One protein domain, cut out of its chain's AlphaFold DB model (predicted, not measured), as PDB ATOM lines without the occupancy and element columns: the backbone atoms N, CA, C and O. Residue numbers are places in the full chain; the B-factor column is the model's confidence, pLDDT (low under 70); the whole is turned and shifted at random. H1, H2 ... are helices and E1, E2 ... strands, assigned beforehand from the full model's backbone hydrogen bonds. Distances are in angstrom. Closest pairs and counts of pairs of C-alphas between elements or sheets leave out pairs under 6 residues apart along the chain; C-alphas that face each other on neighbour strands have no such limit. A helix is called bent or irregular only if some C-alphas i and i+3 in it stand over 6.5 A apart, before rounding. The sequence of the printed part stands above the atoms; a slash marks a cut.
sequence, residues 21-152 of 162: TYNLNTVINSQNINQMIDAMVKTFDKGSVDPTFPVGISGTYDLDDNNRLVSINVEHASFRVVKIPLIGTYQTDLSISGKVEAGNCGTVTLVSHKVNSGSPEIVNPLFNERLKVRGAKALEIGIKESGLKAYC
ATOM      1  N   THR A  21     -20.475   7.378 -29.761       95.75
ATOM      2  CA  THR A  21     -19.997   8.209 -28.651       95.75
ATOM      3  C   THR A  21     -18.492   8.062 -28.449       95.75
ATOM      4  O   THR A  21     -17.955   6.954 -28.426       95.75
ATOM      5  N   TYR A  22     -17.820   9.190 -28.242       97.00
ATOM      6  CA  TYR A  22     -16.382   9.295 -28.015       97.00
ATOM      7  C   TYR A  22     -16.089  10.180 -26.799       97.00
ATOM      8  O   TYR A  22     -16.914  10.997 -26.398       97.00
ATOM      9  N   ASN A  23     -14.900  10.032 -26.211       97.19
ATOM     10  CA  ASN A  23     -14.462  10.849 -25.079       97.19
ATOM     11  C   ASN A  23     -13.861  12.176 -25.564       97.19
ATOM     12  O   ASN A  23     -13.060  12.183 -26.492       97.19
ATOM     13  N   LEU A  24     -14.190  13.295 -24.916       96.00
ATOM     14  CA  LEU A  24     -13.637  14.610 -25.261       96.00
ATOM     15  C   LEU A  24     -12.106  14.692 -25.139       96.00
ATOM     16  O   LEU A  24     -11.488  15.497 -25.832       96.00
ATOM     17  N   ASN A  25     -11.472  13.856 -24.314       93.75
ATOM     18  CA  ASN A  25     -10.014  13.829 -24.163       93.75
ATOM     19  C   ASN A  25      -9.260  13.402 -25.438       93.75
ATOM     20  O   ASN A  25      -8.054  13.618 -25.527       93.75
ATOM     21  N   THR A  26      -9.945  12.832 -26.435       94.50
ATOM     22  CA  THR A  26      -9.339  12.485 -27.730       94.50
ATOM     23  C   THR A  26      -9.161  13.706 -28.635       94.50
ATOM     24  O   THR A  26      -8.372  13.667 -29.578       94.50
ATOM     25  N   VAL A  27      -9.886  14.793 -28.354       93.62
ATOM     26  CA  VAL A  27      -9.987  15.997 -29.196       93.62
ATOM     27  C   VAL A  27      -9.695  17.293 -28.437       93.62
ATOM     28  O   VAL A  27      -9.529  18.344 -29.060       93.62
ATOM     29  N   ILE A  28      -9.609  17.238 -27.108       92.56
ATOM     30  CA  ILE A  28      -9.219  18.347 -26.239       92.56
ATOM     31  C   ILE A  28      -7.870  18.026 -25.601       92.56
ATOM     32  O   ILE A  28      -7.711  17.026 -24.910       92.56
ATOM     33  N   ASN A  29      -6.908  18.924 -25.794       89.31
ATOM     34  CA  ASN A  29      -5.604  18.901 -25.137       89.31
ATOM     35  C   ASN A  29      -5.295  20.285 -24.534       89.31
ATOM     36  O   ASN A  29      -6.016  21.257 -24.768       89.31
ATOM     37  N   SER A  30      -4.200  20.384 -23.780       84.81
ATOM     38  CA  SER A  30      -3.804  21.609 -23.072       84.81
ATOM     39  C   SER A  30      -3.637  22.833 -23.980       84.81
ATOM     40  O   SER A  30      -3.945  23.945 -23.559       84.81
ATOM     41  N   GLN A  31      -3.194  22.656 -25.230       83.94
ATOM     42  CA  GLN A  31      -3.042  23.766 -26.173       83.94
ATOM     43  C   GLN A  31      -4.405  24.336 -26.579       83.94
ATOM     44  O   GLN A  31      -4.605  25.551 -26.547       83.94
ATOM     45  N   ASN A  32      -5.355  23.462 -26.914       88.94
ATOM     46  CA  ASN A  32      -6.717  23.865 -27.257       88.94
ATOM     47  C   ASN A  32      -7.458  24.472 -26.053       88.94
ATOM     48  O   ASN A  32      -8.255  25.387 -26.233       88.94
ATOM     49  N   ILE A  33      -7.176  24.027 -24.822       87.94
ATOM     50  CA  ILE A  33      -7.768  24.611 -23.603       87.94
ATOM     51  C   ILE A  33      -7.429  26.094 -23.463       87.94
ATOM     52  O   ILE A  33      -8.330  26.900 -23.239       87.94
ATOM     53  N   ASN A  34      -6.170  26.476 -23.673       86.06
ATOM     54  CA  ASN A  34      -5.773  27.885 -23.610       86.06
ATOM     55  C   ASN A  34      -6.489  28.725 -24.681       86.06
ATOM     56  O   ASN A  34      -7.008  29.796 -24.382       86.06
ATOM     57  N   GLN A  35      -6.608  28.203 -25.907       88.81
ATOM     58  CA  GLN A  35      -7.330  28.874 -26.996       88.81
ATOM     59  C   GLN A  35      -8.824  29.040 -26.688       88.81
ATOM     60  O   GLN A  35      -9.389  30.109 -26.923       88.81
ATOM     61  N   MET A  36      -9.459  28.007 -26.123       90.44
ATOM     62  CA  MET A  36     -10.851  28.066 -25.671       90.44
ATOM     63  C   MET A  36     -11.039  29.153 -24.611       90.44
ATOM     64  O   MET A  36     -11.961  29.960 -24.726       90.44
ATOM     65  N   ILE A  37     -10.155  29.211 -23.613       86.88
ATOM     66  CA  ILE A  37     -10.187  30.225 -22.553       86.88
ATOM     67  C   ILE A  37     -10.056  31.631 -23.137       86.88
ATOM     68  O   ILE A  37     -10.907  32.479 -22.866       86.88
ATOM     69  N   ASP A  38      -9.042  31.875 -23.968       86.00
ATOM     70  CA  ASP A  38      -8.800  33.188 -24.573       86.00
ATOM     71  C   ASP A  38     -10.001  33.641 -25.413       86.00
ATOM     72  O   ASP A  38     -10.462  34.785 -25.309       86.00
ATOM     73  N   ALA A  39     -10.572  32.730 -26.205       88.88
ATOM     74  CA  ALA A  39     -11.762  32.995 -27.001       88.88
ATOM     75  C   ALA A  39     -13.000  33.275 -26.131       88.88
ATOM     76  O   ALA A  39     -13.774  34.184 -26.449       88.88
ATOM     77  N   MET A  40     -13.192  32.545 -25.027       88.25
ATOM     78  CA  MET A  40     -14.283  32.794 -24.080       88.25
ATOM     79  C   MET A  40     -14.125  34.144 -23.374       88.25
ATOM     80  O   MET A  40     -15.088  34.910 -23.326       88.25
ATOM     81  N   VAL A  41     -12.926  34.479 -22.884       84.12
ATOM     82  CA  VAL A  41     -12.641  35.774 -22.241       84.12
ATOM     83  C   VAL A  41     -12.906  36.915 -23.218       84.12
ATOM     84  O   VAL A  41     -13.638  37.844 -22.881       84.12
ATOM     85  N   LYS A  42     -12.409  36.811 -24.458       86.31
ATOM     86  CA  LYS A  42     -12.650  37.807 -25.510       86.31
ATOM     87  C   LYS A  42     -14.128  37.942 -25.877       86.31
ATOM     88  O   LYS A  42     -14.587  39.043 -26.160       86.31
ATOM     89  N   THR A  43     -14.872  36.837 -25.909       85.69
ATOM     90  CA  THR A  43     -16.284  36.850 -26.329       85.69
ATOM     91  C   THR A  43     -17.207  37.389 -25.244       85.69
ATOM     92  O   THR A  43     -18.179  38.078 -25.548       85.69
ATOM     93  N   PHE A  44     -16.943  37.051 -23.982       84.06
ATOM     94  CA  PHE A  44     -17.845  37.393 -22.886       84.06
ATOM     95  C   PHE A  44     -17.416  38.639 -22.114       84.06
ATOM     96  O   PHE A  44     -18.265  39.234 -21.447       84.06
ATOM     97  N   ASP A  45     -16.150  39.049 -22.229       77.56
ATOM     98  CA  ASP A  45     -15.578  40.244 -21.601       77.56
ATOM     99  C   ASP A  45     -15.893  40.303 -20.092       77.56
ATOM    100  O   ASP A  45     -16.501  41.242 -19.554       77.56
ATOM    101  N   LYS A  46     -15.584  39.193 -19.403       73.31
ATOM    102  CA  LYS A  46     -15.771  39.030 -17.956       73.31
ATOM    103  C   LYS A  46     -14.530  38.421 -17.314       73.31
ATOM    104  O   LYS A  46     -14.323  37.214 -17.383       73.31
ATOM    105  N   GLY A  47     -13.781  39.262 -16.604       81.75
ATOM    106  CA  GLY A  47     -12.667  38.835 -15.762       81.75
ATOM    107  C   GLY A  47     -11.522  38.197 -16.547       81.75
ATOM    108  O   GLY A  47     -11.279  38.512 -17.711       81.75
ATOM    109  N   SER A  48     -10.783  37.318 -15.886       84.62
ATOM    110  CA  SER A  48      -9.699  36.529 -16.479       84.62
ATOM    111  C   SER A  48      -9.660  35.160 -15.813       84.62
ATOM    112  O   SER A  48     -10.000  35.057 -14.637       84.62
ATOM    113  N   VAL A  49      -9.253  34.111 -16.523       86.50
ATOM    114  CA  VAL A  49      -9.034  32.803 -15.887       86.50
ATOM    115  C   VAL A  49      -7.741  32.854 -15.067       86.50
ATOM    116  O   VAL A  49      -6.755  33.443 -15.505       86.50
ATOM    117  N   ASP A  50      -7.762  32.295 -13.858       87.75
ATOM    118  CA  ASP A  50      -6.591  32.180 -12.984       87.75
ATOM    119  C   ASP A  50      -5.624  31.130 -13.562       87.75
ATOM    120  O   ASP A  50      -5.968  29.947 -13.566       87.75
ATOM    121  N   PRO A  51      -4.422  31.518 -14.030       83.19
ATOM    122  CA  PRO A  51      -3.483  30.585 -14.653       83.19
ATOM    123  C   PRO A  51      -2.859  29.605 -13.651       83.19
ATOM    124  O   PRO A  51      -2.228  28.634 -14.058       83.19
ATOM    125  N   THR A  52      -2.997  29.862 -12.346       86.69
ATOM    126  CA  THR A  52      -2.480  28.989 -11.282       86.69
ATOM    127  C   THR A  52      -3.477  27.908 -10.873       86.69
ATOM    128  O   THR A  52      -3.107  26.952 -10.192       86.69
ATOM    129  N   PHE A  53      -4.739  28.041 -11.288       87.38
ATOM    130  CA  PHE A  53      -5.772  27.056 -11.017       87.38
ATOM    131  C   PHE A  53      -5.879  26.074 -12.192       87.38
ATOM    132  O   PHE A  53      -5.984  26.513 -13.340       87.38
ATOM    133  N   PRO A  54      -5.880  24.752 -11.948       86.81
ATOM    134  CA  PRO A  54      -5.995  23.779 -13.024       86.81
ATOM    135  C   PRO A  54      -7.342  23.932 -13.738       86.81
ATOM    136  O   PRO A  54      -8.396  23.949 -13.104       86.81
ATOM    137  N   VAL A  55      -7.302  24.010 -15.067       90.06
ATOM    138  CA  VAL A  55      -8.505  23.951 -15.902       90.06
ATOM    139  C   VAL A  55      -8.707  22.517 -16.365       90.06
ATOM    140  O   VAL A  55      -7.814  21.922 -16.968       90.06
ATOM    141  N   GLY A  56      -9.882  21.963 -16.079       90.25
ATOM    142  CA  GLY A  56     -10.256  20.600 -16.450       90.25
ATOM    143  C   GLY A  56     -11.518  20.589 -17.298       90.25
ATOM    144  O   GLY A  56     -12.457  21.319 -16.995       90.25
ATOM    145  N   ILE A  57     -11.541  19.762 -18.346       93.75
ATOM    146  CA  ILE A  57     -12.729  19.500 -19.164       93.75
ATOM    147  C   ILE A  57     -12.825  17.991 -19.390       93.75
ATOM    148  O   ILE A  57     -11.870  17.377 -19.866       93.75
ATOM    149  N   SER A  58     -13.973  17.396 -19.079       95.12
ATOM    150  CA  SER A  58     -14.280  15.999 -19.383       95.12
ATOM    151  C   SER A  58     -15.723  15.831 -19.837       95.12
ATOM    152  O   SER A  58     -16.607  16.629 -19.520       95.12
ATOM    153  N   GLY A  59     -15.958  14.760 -20.584       96.94
ATOM    154  CA  GLY A  59     -17.269  14.412 -21.104       96.94
ATOM    155  C   GLY A  59     -17.152  13.671 -22.426       96.94
ATOM    156  O   GLY A  59     -16.116  13.067 -22.728       96.94
ATOM    157  N   THR A  60     -18.204  13.741 -23.227       97.81
ATOM    158  CA  THR A  60     -18.343  12.985 -24.467       97.81
ATOM    159  C   THR A  60     -18.822  13.845 -25.633       97.81
ATOM    160  O   THR A  60     -19.291  14.974 -25.470       97.81
ATOM    161  N   TYR A  61     -18.682  13.308 -26.838       97.56
ATOM    162  CA  TYR A  61     -19.297  13.835 -28.048       97.56
ATOM    163  C   TYR A  61     -19.784  12.683 -28.922       97.56
ATOM    164  O   TYR A  61     -19.199  11.597 -28.894       97.56
ATOM    165  N   ASP A  62     -20.819  12.938 -29.718       96.62
ATOM    166  CA  ASP A  62     -21.379  11.939 -30.622       96.62
ATOM    167  C   ASP A  62     -21.175  12.330 -32.084       96.62
ATOM    168  O   ASP A  62     -21.358  13.494 -32.467       96.62
ATOM    169  N   LEU A  63     -20.847  11.334 -32.909       95.19
ATOM    170  CA  LEU A  63     -20.781  11.457 -34.361       95.19
ATOM    171  C   LEU A  63     -21.892  10.649 -35.034       95.19
ATOM    172  O   LEU A  63     -22.189   9.533 -34.608       95.19
ATOM    173  N   ASP A  64     -22.471  11.188 -36.105       93.06
ATOM    174  CA  ASP A  64     -23.349  10.419 -36.991       93.06
ATOM    175  C   ASP A  64     -22.563   9.420 -37.867       93.06
ATOM    176  O   ASP A  64     -21.329   9.367 -37.856       93.06
ATOM    177  N   ASP A  65     -23.283   8.642 -38.675       91.12
ATOM    178  CA  ASP A  65     -22.693   7.658 -39.593       91.12
ATOM    179  C   ASP A  65     -21.806   8.282 -40.687       91.12
ATOM    180  O   ASP A  65     -20.992   7.590 -41.300       91.12
ATOM    181  N   ASN A  66     -21.922   9.592 -40.915       90.94
ATOM    182  CA  ASN A  66     -21.080  10.356 -41.832       90.94
ATOM    183  C   ASN A  66     -19.871  10.993 -41.121       90.94
ATOM    184  O   ASN A  66     -19.217  11.862 -41.705       90.94
ATOM    185  N   ASN A  67     -19.577  10.589 -39.879       92.19
ATOM    186  CA  ASN A  67     -18.560  11.174 -39.003       92.19
ATOM    187  C   ASN A  67     -18.756  12.679 -38.746       92.19
ATOM    188  O   ASN A  67     -17.782  13.424 -38.615       92.19
ATOM    189  N   ARG A  68     -20.006  13.146 -38.682       93.88
ATOM    190  CA  ARG A  68     -20.336  14.545 -38.384       93.88
ATOM    191  C   ARG A  68     -20.735  14.705 -36.934       93.88
ATOM    192  O   ARG A  68     -21.474  13.883 -36.401       93.88
ATOM    193  N   LEU A  69     -20.295  15.797 -36.317       95.38
ATOM    194  CA  LEU A  69     -20.661  16.119 -34.943       95.38
ATOM    195  C   LEU A  69     -22.173  16.341 -34.824       95.38
ATOM    196  O   LEU A  69     -22.731  17.188 -35.525       95.38
ATOM    197  N   VAL A  70     -22.820  15.612 -33.914       95.56
ATOM    198  CA  VAL A  70     -24.264  15.746 -33.643       95.56
ATOM    199  C   VAL A  70     -24.589  16.069 -32.190       95.56
ATOM    200  O   VAL A  70     -25.656  16.615 -31.902       95.56
ATOM    201  N   SER A  71     -23.674  15.795 -31.262       96.38
ATOM    202  CA  SER A  71     -23.849  16.161 -29.859       96.38
ATOM    203  C   SER A  71     -22.511  16.438 -29.179       96.38
ATOM    204  O   SER A  71     -21.466  15.914 -29.571       96.38
ATOM    205  N   ILE A  72     -22.563  17.258 -28.136       97.31
ATOM    206  CA  ILE A  72     -21.490  17.435 -27.166       97.31
ATOM    207  C   ILE A  72     -22.099  17.405 -25.766       97.31
ATOM    208  O   ILE A  72     -23.117  18.048 -25.508       97.31
ATOM    209  N   ASN A  73     -21.468  16.673 -24.857       97.56
ATOM    210  CA  ASN A  73     -21.853  16.582 -23.460       97.56
ATOM    211  C   ASN A  73     -20.617  16.794 -22.587       97.56
ATOM    212  O   ASN A  73     -19.793  15.900 -22.435       97.56
ATOM    213  N   VAL A  74     -20.484  17.984 -22.018       97.38
ATOM    214  CA  VAL A  74     -19.449  18.299 -21.036       97.38
ATOM    215  C   VAL A  74     -20.010  17.981 -19.656       97.38
ATOM    216  O   VAL A  74     -20.940  18.635 -19.188       97.38
ATOM    217  N   GLU A  75     -19.451  16.967 -19.007       96.81
ATOM    218  CA  GLU A  75     -19.884  16.508 -17.681       96.81
ATOM    219  C   GLU A  75     -19.225  17.327 -16.571       96.81
ATOM    220  O   GLU A  75     -19.874  17.685 -15.586       96.81
ATOM    221  N   HIS A  76     -17.951  17.664 -16.780       96.25
ATOM    222  CA  HIS A  76     -17.183  18.529 -15.900       96.25
ATOM    223  C   HIS A  76     -16.401  19.541 -16.724       96.25
ATOM    224  O   HIS A  76     -15.621  19.183 -17.607       96.25
ATOM    225  N   ALA A  77     -16.592  20.813 -16.409       93.94
ATOM    226  CA  ALA A  77     -15.693  21.890 -16.778       93.94
ATOM    227  C   ALA A  77     -15.371  22.683 -15.515       93.94
ATOM    228  O   ALA A  77     -16.222  23.413 -15.002       93.94
ATOM    229  N   SER A  78     -14.140  22.533 -15.027       93.81
ATOM    230  CA  SER A  78     -13.673  23.210 -13.825       93.81
ATOM    231  C   SER A  78     -12.636  24.268 -14.151       93.81
ATOM    232  O   SER A  78     -11.682  24.017 -14.885       93.81
ATOM    233  N   PHE A  79     -12.846  25.466 -13.615       92.06
ATOM    234  CA  PHE A  79     -11.952  26.605 -13.775       92.06
ATOM    235  C   PHE A  79     -12.194  27.633 -12.668       92.06
ATOM    236  O   PHE A  79     -13.214  27.622 -11.969       92.06
ATOM    237  N   ARG A  80     -11.251  28.565 -12.533       92.38
ATOM    238  CA  ARG A  80     -11.367  29.723 -11.649       92.38
ATOM    239  C   ARG A  80     -11.233  30.997 -12.462       92.38
ATOM    240  O   ARG A  80     -10.281  31.156 -13.215       92.38
ATOM    241  N   VAL A  81     -12.181  31.910 -12.289       89.00
ATOM    242  CA  VAL A  81     -12.166  33.246 -12.886       89.00
ATOM    243  C   VAL A  81     -11.908  34.269 -11.789       89.00
ATOM    244  O   VAL A  81     -12.523  34.229 -10.726       89.00
ATOM    245  N   VAL A  82     -11.004  35.199 -12.055       90.00
ATOM    246  CA  VAL A  82     -10.650  36.331 -11.197       90.00
ATOM    247  C   VAL A  82     -11.072  37.645 -11.852       90.00
ATOM    248  O   VAL A  82     -11.394  37.692 -13.042       90.00
ATOM    249  N   LYS A  83     -11.047  38.736 -11.079       87.69
ATOM    250  CA  LYS A  83     -11.402  40.095 -11.529       87.69
ATOM    251  C   LYS A  83     -12.825  40.189 -12.095       87.69
ATOM    252  O   LYS A  83     -13.097  40.977 -12.999       87.69
ATOM    253  N   ILE A  84     -13.751  39.393 -11.565       84.31
ATOM    254  CA  ILE A  84     -15.173  39.533 -11.874       84.31
ATOM    255  C   ILE A  84     -15.690  40.778 -11.139       84.31
ATOM    256  O   ILE A  84     -15.535  40.852  -9.917       84.31
ATOM    257  N   PRO A  85     -16.328  41.743 -11.825       81.25
ATOM    258  CA  PRO A  85     -16.904  42.909 -11.160       81.25
ATOM    259  C   PRO A  85     -17.834  42.495 -10.013       81.25
ATOM    260  O   PRO A  85     -18.660  41.600 -10.189       81.25
ATOM    261  N   LEU A  86     -17.695  43.149  -8.854       81.75
ATOM    262  CA  LEU A  86     -18.486  42.945  -7.625       81.75
ATOM    263  C   LEU A  86     -18.299  41.598  -6.899       81.75
ATOM    264  O   LEU A  86     -18.641  41.503  -5.727       81.75
ATOM    265  N   ILE A  87     -17.750  40.578  -7.561       83.50
ATOM    266  CA  ILE A  87     -17.573  39.225  -7.002       83.50
ATOM    267  C   ILE A  87     -16.097  38.944  -6.678       83.50
ATOM    268  O   ILE A  87     -15.785  38.168  -5.779       83.50
ATOM    269  N   GLY A  88     -15.168  39.579  -7.396       87.31
ATOM    270  CA  GLY A  88     -13.738  39.321  -7.274       87.31
ATOM    271  C   GLY A  88     -13.364  38.010  -7.958       87.31
ATOM    272  O   GLY A  88     -12.999  38.018  -9.133       87.31
ATOM    273  N   THR A  89     -13.486  36.896  -7.241       91.31
ATOM    274  CA  THR A  89     -13.069  35.564  -7.699       91.31
ATOM    275  C   THR A  89     -14.224  34.578  -7.607       91.31
ATOM    276  O   THR A  89     -14.971  34.582  -6.632       91.31
ATOM    277  N   TYR A  90     -14.348  33.714  -8.609       91.00
ATOM    278  CA  TYR A  90     -15.312  32.624  -8.630       91.00
ATOM    279  C   TYR A  90     -14.671  31.368  -9.221       91.00
ATOM    280  O   TYR A  90     -14.145  31.386 -10.334       91.00
ATOM    281  N   GLN A  91     -14.702  30.279  -8.465       93.12
ATOM    282  CA  GLN A  91     -14.305  28.945  -8.903       93.12
ATOM    283  C   GLN A  91     -15.559  28.123  -9.157       93.12
ATOM    284  O   GLN A  91     -16.504  28.214  -8.379       93.12
ATOM    285  N   THR A  92     -15.575  27.307 -10.205       93.38
ATOM    286  CA  THR A  92     -16.747  26.492 -10.530       93.38
ATOM    287  C   THR A  92     -16.367  25.143 -11.120       93.38
ATOM    288  O   THR A  92     -15.282  24.991 -11.681       93.38
ATOM    289  N   ASP A  93     -17.264  24.176 -10.962       95.75
ATOM    290  CA  ASP A  93     -17.400  22.991 -11.801       95.75
ATOM    291  C   ASP A  93     -18.819  22.984 -12.379       95.75
ATOM    292  O   ASP A  93     -19.795  23.197 -11.650       95.75
ATOM    293  N   LEU A  94     -18.946  22.760 -13.682       95.88
ATOM    294  CA  LEU A  94     -20.227  22.798 -14.385       95.88
ATOM    295  C   LEU A  94     -20.383  21.633 -15.359       95.88
ATOM    296  O   LEU A  94     -19.399  21.093 -15.857       95.88
ATOM    297  N   SER A  95     -21.635  21.321 -15.676       97.06
ATOM    298  CA  SER A  95     -22.020  20.466 -16.795       97.06
ATOM    299  C   SER A  95     -22.826  21.258 -17.819       97.06
ATOM    300  O   SER A  95     -23.623  22.141 -17.486       97.06
ATOM    301  N   ILE A  96     -22.601  20.962 -19.095       97.50
ATOM    302  CA  ILE A  96     -23.286  21.603 -20.209       97.50
ATOM    303  C   ILE A  96     -23.339  20.660 -21.410       97.50
ATOM    304  O   ILE A  96     -22.330  20.085 -21.805       97.50
ATOM    305  N   SER A  97     -24.512  20.518 -22.022       97.56
ATOM    306  CA  SER A  97     -24.684  19.693 -23.216       97.56
ATOM    307  C   SER A  97     -25.407  20.445 -24.322       97.56
ATOM    308  O   SER A  97     -26.242  21.319 -24.070       97.56
ATOM    309  N   GLY A  98     -25.096  20.102 -25.566       96.88
ATOM    310  CA  GLY A  98     -25.715  20.698 -26.738       96.88
ATOM    311  C   GLY A  98     -25.831  19.719 -27.894       96.88
ATOM    312  O   GLY A  98     -25.055  18.775 -28.024       96.88
ATOM    313  N   LYS A  99     -26.820  19.971 -28.748       96.50
ATOM    314  CA  LYS A  99     -27.008  19.292 -30.028       96.50
ATOM    315  C   LYS A  99     -26.444  20.140 -31.154       96.50
ATOM    316  O   LYS A  99     -26.623  21.358 -31.166       96.50
ATOM    317  N   VAL A 100     -25.811  19.470 -32.103       93.88
ATOM    318  CA  VAL A 100     -25.290  20.049 -33.339       93.88
ATOM    319  C   VAL A 100     -26.105  19.481 -34.488       93.88
ATOM    320  O   VAL A 100     -26.287  18.269 -34.599       93.88
ATOM    321  N   GLU A 101     -26.638  20.344 -35.343       87.81
ATOM    322  CA  GLU A 101     -27.471  19.891 -36.452       87.81
ATOM    323  C   GLU A 101     -26.589  19.365 -37.590       87.81
ATOM    324  O   GLU A 101     -26.032  20.136 -38.369       87.81
ATOM    325  N   ALA A 102     -26.434  18.039 -37.656       80.06
ATOM    326  CA  ALA A 102     -25.757  17.324 -38.742       80.06
ATOM    327  C   ALA A 102     -24.370  17.898 -39.115       80.06
ATOM    328  O   ALA A 102     -24.058  18.058 -40.293       80.06
ATOM    329  N   GLY A 103     -23.531  18.232 -38.129       84.25
ATOM    330  CA  GLY A 103     -22.203  18.816 -38.348       84.25
ATOM    331  C   GLY A 103     -22.183  20.325 -38.616       84.25
ATOM    332  O   GLY A 103     -21.104  20.878 -38.844       84.25
ATOM    333  N   ASN A 104     -23.322  21.025 -38.573       88.50
ATOM    334  CA  ASN A 104     -23.360  22.488 -38.585       88.50
ATOM    335  C   ASN A 104     -22.951  23.058 -37.216       88.50
ATOM    336  O   ASN A 104     -23.768  23.521 -36.425       88.50
ATOM    337  N   CYS A 105     -21.650  23.045 -36.945       89.81
ATOM    338  CA  CYS A 105     -21.076  23.506 -35.681       89.81
ATOM    339  C   CYS A 105     -21.208  25.014 -35.419       89.81
ATOM    340  O   CYS A 105     -20.843  25.473 -34.339       89.81
ATOM    341  N   GLY A 106     -21.694  25.793 -36.393       85.56
ATOM    342  CA  GLY A 106     -22.033  27.203 -36.197       85.56
ATOM    343  C   GLY A 106     -23.368  27.414 -35.481       85.56
ATOM    344  O   GLY A 106     -23.625  28.524 -35.026       85.56
ATOM    345  N   THR A 107     -24.188  26.365 -35.367       86.62
ATOM    346  CA  THR A 107     -25.500  26.408 -34.721       86.62
ATOM    347  C   THR A 107     -25.597  25.281 -33.698       86.62
ATOM    348  O   THR A 107     -25.868  24.130 -34.041       86.62
ATOM    349  N   VAL A 108     -25.383  25.608 -32.423       93.94
ATOM    350  CA  VAL A 108     -25.522  24.651 -31.315       93.94
ATOM    351  C   VAL A 108     -26.806  24.937 -30.546       93.94
ATOM    352  O   VAL A 108     -27.019  26.045 -30.059       93.94
ATOM    353  N   THR A 109     -27.655  23.924 -30.380       95.88
ATOM    354  CA  THR A 109     -28.834  24.017 -29.507       95.88
ATOM    355  C   THR A 109     -28.475  23.510 -28.119       95.88
ATOM    356  O   THR A 109     -28.150  22.335 -27.956       95.88
ATOM    357  N   LEU A 110     -28.549  24.377 -27.109       96.56
ATOM    358  CA  LEU A 110     -28.325  23.996 -25.714       96.56
ATOM    359  C   LEU A 110     -29.398  22.995 -25.254       96.56
ATOM    360  O   LEU A 110     -30.589  23.264 -25.398       96.56
ATOM    361  N   VAL A 111     -28.982  21.863 -24.685       96.56
ATOM    362  CA  VAL A 111     -29.886  20.819 -24.168       96.56
ATOM    363  C   VAL A 111     -29.967  20.875 -22.650       96.56
ATOM    364  O   VAL A 111     -31.059  20.896 -22.088       96.56
ATOM    365  N   SER A 112     -28.821  20.927 -21.975       96.56
ATOM    366  CA  SER A 112     -28.757  21.044 -20.520       96.56
ATOM    367  C   SER A 112     -27.608  21.946 -20.093       96.56
ATOM    368  O   SER A 112     -26.626  22.128 -20.811       96.56
ATOM    369  N   HIS A 113     -27.754  22.535 -18.914       96.50
ATOM    370  CA  HIS A 113     -26.722  23.307 -18.236       96.50
ATOM    371  C   HIS A 113     -26.936  23.158 -16.734       96.50
ATOM    372  O   HIS A 113     -28.080  23.100 -16.273       96.50
ATOM    373  N   LYS A 114     -25.847  23.093 -15.974       96.12
ATOM    374  CA  LYS A 114     -25.894  23.031 -14.518       96.12
ATOM    375  C   LYS A 114     -24.551  23.451 -13.933       96.12
ATOM    376  O   LYS A 114     -23.502  23.000 -14.379       96.12
ATOM    377  N   VAL A 115     -24.586  24.260 -12.881       96.19
ATOM    378  CA  VAL A 115     -23.439  24.428 -11.977       96.19
ATOM    379  C   VAL A 115     -23.431  23.249 -11.003       96.19
ATOM    380  O   VAL A 115     -24.354  23.105 -10.202       96.19
ATOM    381  N   ASN A 116     -22.427  22.377 -11.098       95.56
ATOM    382  CA  ASN A 116     -22.272  21.227 -10.204       95.56
ATOM    383  C   ASN A 116     -21.775  21.690  -8.830       95.56
ATOM    384  O   ASN A 116     -22.277  21.240  -7.803       95.56
ATOM    385  N   SER A 117     -20.804  22.608  -8.824       95.69
ATOM    386  CA  SER A 117     -20.311  23.289  -7.629       95.69
ATOM    387  C   SER A 117     -19.736  24.662  -7.981       95.69
ATOM    388  O   SER A 117     -19.338  24.928  -9.121       95.69
ATOM    389  N   GLY A 118     -19.690  25.558  -7.000       93.56
ATOM    390  CA  GLY A 118     -19.073  26.862  -7.181       93.56
ATOM    391  C   GLY A 118     -18.795  27.565  -5.865       93.56
ATOM    392  O   GLY A 118     -19.480  27.330  -4.872       93.56
ATOM    393  N   SER A 119     -17.754  28.392  -5.856       93.38
ATOM    394  CA  SER A 119     -17.304  29.149  -4.694       93.38
ATOM    395  C   SER A 119     -16.938  30.578  -5.106       93.38
ATOM    396  O   SER A 119     -16.094  30.740  -5.993       93.38
ATOM    397  N   PRO A 120     -17.539  31.611  -4.487       93.94
ATOM    398  CA  PRO A 120     -18.544  31.522  -3.419       93.94
ATOM    399  C   PRO A 120     -19.917  31.024  -3.916       93.94
ATOM    400  O   PRO A 120     -20.382  31.434  -4.978       93.94
ATOM    401  N   GLU A 121     -20.597  30.185  -3.124       94.50
ATOM    402  CA  GLU A 121     -21.850  29.508  -3.521       94.50
ATOM    403  C   GLU A 121     -22.999  30.462  -3.869       94.50
ATOM    404  O   GLU A 121     -23.830  30.161  -4.727       94.50
ATOM    405  N   ILE A 122     -23.029  31.648  -3.252       90.69
ATOM    406  CA  ILE A 122     -24.042  32.684  -3.508       90.69
ATOM    407  C   ILE A 122     -24.070  33.147  -4.976       90.69
ATOM    408  O   ILE A 122     -25.068  33.692  -5.445       90.69
ATOM    409  N   VAL A 123     -22.988  32.914  -5.721       91.44
ATOM    410  CA  VAL A 123     -22.862  33.276  -7.138       91.44
ATOM    411  C   VAL A 123     -23.418  32.186  -8.061       91.44
ATOM    412  O   VAL A 123     -23.760  32.488  -9.207       91.44
ATOM    413  N   ASN A 124     -23.584  30.947  -7.581       93.12
ATOM    414  CA  ASN A 124     -23.990  29.802  -8.403       93.12
ATOM    415  C   ASN A 124     -25.294  30.056  -9.185       93.12
ATOM    416  O   ASN A 124     -25.301  29.784 -10.388       93.12
ATOM    417  N   PRO A 125     -26.371  30.629  -8.599       93.00
ATOM    418  CA  PRO A 125     -27.601  30.907  -9.347       93.00
ATOM    419  C   PRO A 125     -27.391  31.917 -10.482       93.00
ATOM    420  O   PRO A 125     -27.855  31.704 -11.600       93.00
ATOM    421  N   LEU A 126     -26.631  32.990 -10.228       90.38
ATOM    422  CA  LEU A 126     -26.314  34.004 -11.238       90.38
ATOM    423  C   LEU A 126     -25.484  33.407 -12.381       90.38
ATOM    424  O   LEU A 126     -25.707  33.722 -13.552       90.38
ATOM    425  N   PHE A 127     -24.515  32.557 -12.044       90.12
ATOM    426  CA  PHE A 127     -23.686  31.890 -13.036       90.12
ATOM    427  C   PHE A 127     -24.496  30.885 -13.860       90.12
ATOM    428  O   PHE A 127     -24.370  30.857 -15.083       90.12
ATOM    429  N   ASN A 128     -25.393  30.130 -13.221       92.94
ATOM    430  CA  ASN A 128     -26.267  29.179 -13.898       92.94
ATOM    431  C   ASN A 128     -27.205  29.865 -14.908       92.94
ATOM    432  O   ASN A 128     -27.320  29.407 -16.043       92.94
ATOM    433  N   GLU A 129     -27.795  31.012 -14.557       92.88
ATOM    434  CA  GLU A 129     -28.600  31.802 -15.504       92.88
ATOM    435  C   GLU A 129     -27.769  32.316 -16.687       92.88
ATOM    436  O   GLU A 129     -28.225  32.331 -17.832       92.88
ATOM    437  N   ARG A 130     -26.503  32.680 -16.459       90.12
ATOM    438  CA  ARG A 130     -25.604  33.037 -17.564       90.12
ATOM    439  C   ARG A 130     -25.286  31.841 -18.453       90.12
ATOM    440  O   ARG A 130     -25.262  32.016 -19.670       90.12
ATOM    441  N   LEU A 131     -25.078  30.651 -17.887       91.56
ATOM    442  CA  LEU A 131     -24.877  29.421 -18.661       91.56
ATOM    443  C   LEU A 131     -26.099  29.085 -19.512       91.56
ATOM    444  O   LEU A 131     -25.942  28.706 -20.666       91.56
ATOM    445  N   LYS A 132     -27.312  29.307 -19.009       94.00
ATOM    446  CA  LYS A 132     -28.538  29.140 -19.795       94.00
ATOM    447  C   LYS A 132     -28.557  30.010 -21.054       94.00
ATOM    448  O   LYS A 132     -28.935  29.546 -22.124       94.00
ATOM    449  N   VAL A 133     -28.137  31.272 -20.935       93.44
ATOM    450  CA  VAL A 133     -28.184  32.255 -22.035       93.44
ATOM    451  C   VAL A 133     -26.980  32.140 -22.973       93.44
ATOM    452  O   VAL A 133     -27.102  32.339 -24.180       93.44
ATOM    453  N   ARG A 134     -25.790  31.869 -22.431       93.38
ATOM    454  CA  ARG A 134     -24.517  31.892 -23.172       93.38
ATOM    455  C   ARG A 134     -23.945  30.506 -23.448       93.38
ATOM    456  O   ARG A 134     -22.961  30.406 -24.173       93.38
ATOM    457  N   GLY A 135     -24.556  29.454 -22.916       93.62
ATOM    458  CA  GLY A 135     -24.048  28.089 -22.975       93.62
ATOM    459  C   GLY A 135     -23.885  27.564 -24.394       93.62
ATOM    460  O   GLY A 135     -22.821  27.054 -24.725       93.62
ATOM    461  N   ALA A 136     -24.878  27.779 -25.263       95.12
ATOM    462  CA  ALA A 136     -24.764  27.435 -26.683       95.12
ATOM    463  C   ALA A 136     -23.528  28.088 -27.322       95.12
ATOM    464  O   ALA A 136     -22.720  27.414 -27.957       95.12
ATOM    465  N   LYS A 137     -23.309  29.382 -27.052       95.50
ATOM    466  CA  LYS A 137     -22.147  30.107 -27.576       95.50
ATOM    467  C   LYS A 137     -20.823  29.600 -27.002       95.50
ATOM    468  O   LYS A 137     -19.825  29.557 -27.714       95.50
ATOM    469  N   ALA A 138     -20.804  29.225 -25.724       94.06
ATOM    470  CA  ALA A 138     -19.631  28.626 -25.097       94.06
ATOM    471  C   ALA A 138     -19.290  27.265 -25.730       94.06
ATOM    472  O   ALA A 138     -18.121  27.006 -26.004       94.06
ATOM    473  N   LEU A 139     -20.298  26.439 -26.032       96.12
ATOM    474  CA  LEU A 139     -20.116  25.177 -26.753       96.12
ATOM    475  C   LEU A 139     -19.606  25.402 -28.182       96.12
ATOM    476  O   LEU A 139     -18.680  24.714 -28.594       96.12
ATOM    477  N   GLU A 140     -20.135  26.383 -28.918       95.44
ATOM    478  CA  GLU A 140     -19.625  26.747 -30.253       95.44
ATOM    479  C   GLU A 140     -18.134  27.111 -30.220       95.44
ATOM    480  O   GLU A 140     -17.360  26.649 -31.059       95.44
ATOM    481  N   ILE A 141     -17.718  27.923 -29.240       94.62
ATOM    482  CA  ILE A 141     -16.304  28.267 -29.037       94.62
ATOM    483  C   ILE A 141     -15.502  27.003 -28.723       94.62
ATOM    484  O   ILE A 141     -14.471  26.771 -29.348       94.62
ATOM    485  N   GLY A 142     -15.993  26.165 -27.806       94.56
ATOM    486  CA  GLY A 142     -15.346  24.905 -27.448       94.56
ATOM    487  C   GLY A 142     -15.152  23.976 -28.647       94.56
ATOM    488  O   GLY A 142     -14.082  23.402 -28.825       94.56
ATOM    489  N   ILE A 143     -16.147  23.873 -29.528       95.25
ATOM    490  CA  ILE A 143     -16.054  23.081 -30.759       95.25
ATOM    491  C   ILE A 143     -15.023  23.685 -31.717       95.25
ATOM    492  O   ILE A 143     -14.165  22.971 -32.235       95.25
ATOM    493  N   LYS A 144     -15.088  25.002 -31.944       94.62
ATOM    494  CA  LYS A 144     -14.228  25.708 -32.901       94.62
ATOM    495  C   LYS A 144     -12.749  25.663 -32.514       94.62
ATOM    496  O   LYS A 144     -11.897  25.488 -33.385       94.62
ATOM    497  N   GLU A 145     -12.459  25.846 -31.231       94.44
ATOM    498  CA  GLU A 145     -11.094  25.948 -30.712       94.44
ATOM    499  C   GLU A 145     -10.541  24.590 -30.232       94.44
ATOM    500  O   GLU A 145      -9.421  24.531 -29.731       94.44
ATOM    501  N   SER A 146     -11.274  23.483 -30.416       93.94
ATOM    502  CA  SER A 146     -10.807  22.110 -30.150       93.94
ATOM    503  C   SER A 146     -10.628  21.285 -31.432       93.94
ATOM    504  O   SER A 146     -10.835  21.758 -32.553       93.94
ATOM    505  N   GLY A 147     -10.240  20.015 -31.277       94.06
ATOM    506  CA  GLY A 147     -10.204  19.039 -32.367       94.06
ATOM    507  C   GLY A 147     -11.583  18.706 -32.947       94.06
ATOM    508  O   GLY A 147     -11.656  18.203 -34.067       94.06
ATOM    509  N   LEU A 148     -12.679  19.042 -32.251       94.69
ATOM    510  CA  LEU A 148     -14.045  18.774 -32.717       94.69
ATOM    511  C   LEU A 148     -14.381  19.472 -34.036       94.69
ATOM    512  O   LEU A 148     -15.205  18.965 -34.796       94.69
ATOM    513  N   LYS A 149     -13.702  20.582 -34.353       93.88
ATOM    514  CA  LYS A 149     -13.862  21.285 -35.631       93.88
ATOM    515  C   LYS A 149     -13.655  20.386 -36.856       93.88
ATOM    516  O   LYS A 149     -14.190  20.682 -37.920       93.88
ATOM    517  N   ALA A 150     -12.881  19.305 -36.720       93.12
ATOM    518  CA  ALA A 150     -12.625  18.349 -37.797       93.12
ATOM    519  C   ALA A 150     -13.882  17.566 -38.219       93.12
ATOM    520  O   ALA A 150     -13.937  17.067 -39.339       93.12
ATOM    521  N   TYR A 151     -14.892  17.491 -37.348       94.19
ATOM    522  CA  TYR A 151     -16.164  16.801 -37.591       94.19
ATOM    523  C   TYR A 151     -17.292  17.756 -38.004       94.19
ATOM    524  O   TYR A 151     -18.463  17.372 -38.049       94.19
ATOM    525  N   CYS A 152     -16.954  19.013 -38.286       92.81
ATOM    526  CA  CYS A 152     -17.890  20.016 -38.767       92.81
ATOM    527  C   CYS A 152     -17.943  20.008 -40.294       92.81
ATOM    528  O   CYS A 152     -16.935  19.783 -40.968       92.81
TER     529      CYS A 152
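AT A GLANCE: This is residues 21 to 152 of the 162 residues of an uncharacterized protein of Fluviispira multicolorata (UniProt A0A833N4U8). Picture a long, twisted wall of five antiparallel strands, E1 to E5, whose three longest strands bend sharply, with the bent helix H2 packed over one face toward the E5 edge. H1 packs on the second arm of H2, while the short H3 sits near one end of the wall. The printed part has 132 residues, with elements in the order E1 H1 E2 E3 E4 E5 H2 H3, and its class is mixed, helices and strands. It is compact, with a radius of gyration of the C-alphas of 14.3 A, yet elongated, spanning 47 by 27 by 22 A.

IN THESE COORDINATES: Find C-alpha 21 at (-19.997, 8.209, -28.651), where E1, residues 21 to 23, begins. H1, residues 30 to 44, runs 21.1 A. E2, residues 56 to 63, covers 22.7 A. Next come E3, residues 69 to 84, 33.3 A; E4, residues 88 to 101, 37.6 A; and E5, residues 104 to 119, 35.1 A. H2, residues 121 to 144, was assigned as one helix by its hydrogen bonds but is bent, with C-alphas 133 and 136 7.5 A apart. Its arms are H2a, residues 121 to 133, 19.8 A, itself irregular with C-alphas 122 and 125 7.1 A apart, and H2b, residues 136 to 144, 12.4 A. H3, residues 147 to 151, ends at C-alpha 151, (-16.164, 16.801, -37.591).

HOW THE PARTS SIT: Begin at edge strand E1, where N 22 and O 61 of E2 are 2.8 A apart. E2, E3, E4 and E5 form a meander, each strand the antiparallel neighbour of the one before; look for N 58 and O 76 at 2.8 A, N 74 and O 96 at 2.8 A, and N 95 and O 114 at 2.8 A. E3 bends by 69 degrees at residue 76. H2a and H2b are on one face of the sheet, making two layers, helices over strands. H2a has a height over the sheet of 7.3 A. The closest C-alphas of E5 and H2b are those of Leu 110 and Ala 136, 5.0 A. H1 touches H2b with residues 36 to 40 alone, closest at the C-alphas of Met 36 and Gly 142, 5.8 A; H1 only grazes the sheet. H3 is on the sheet, its Tyr 151 C-alpha 5.3 A from that of Leu 69, their closest pair. Every O i to N i+4 pair is within hydrogen-bond range in H1 and H2b, against 7 of 9 in H2a and 0 of 1 in H3, where 2 of 2 O i to N i+3 pairs are.

THE WHOLE: The C-alphas farthest apart, those of Asp 65 and Leu 86, are 47.8 A apart. The printed part has no cut. The link from H1 to E2 is long, 11 residues. No printed residue is under 70 in pLDDT.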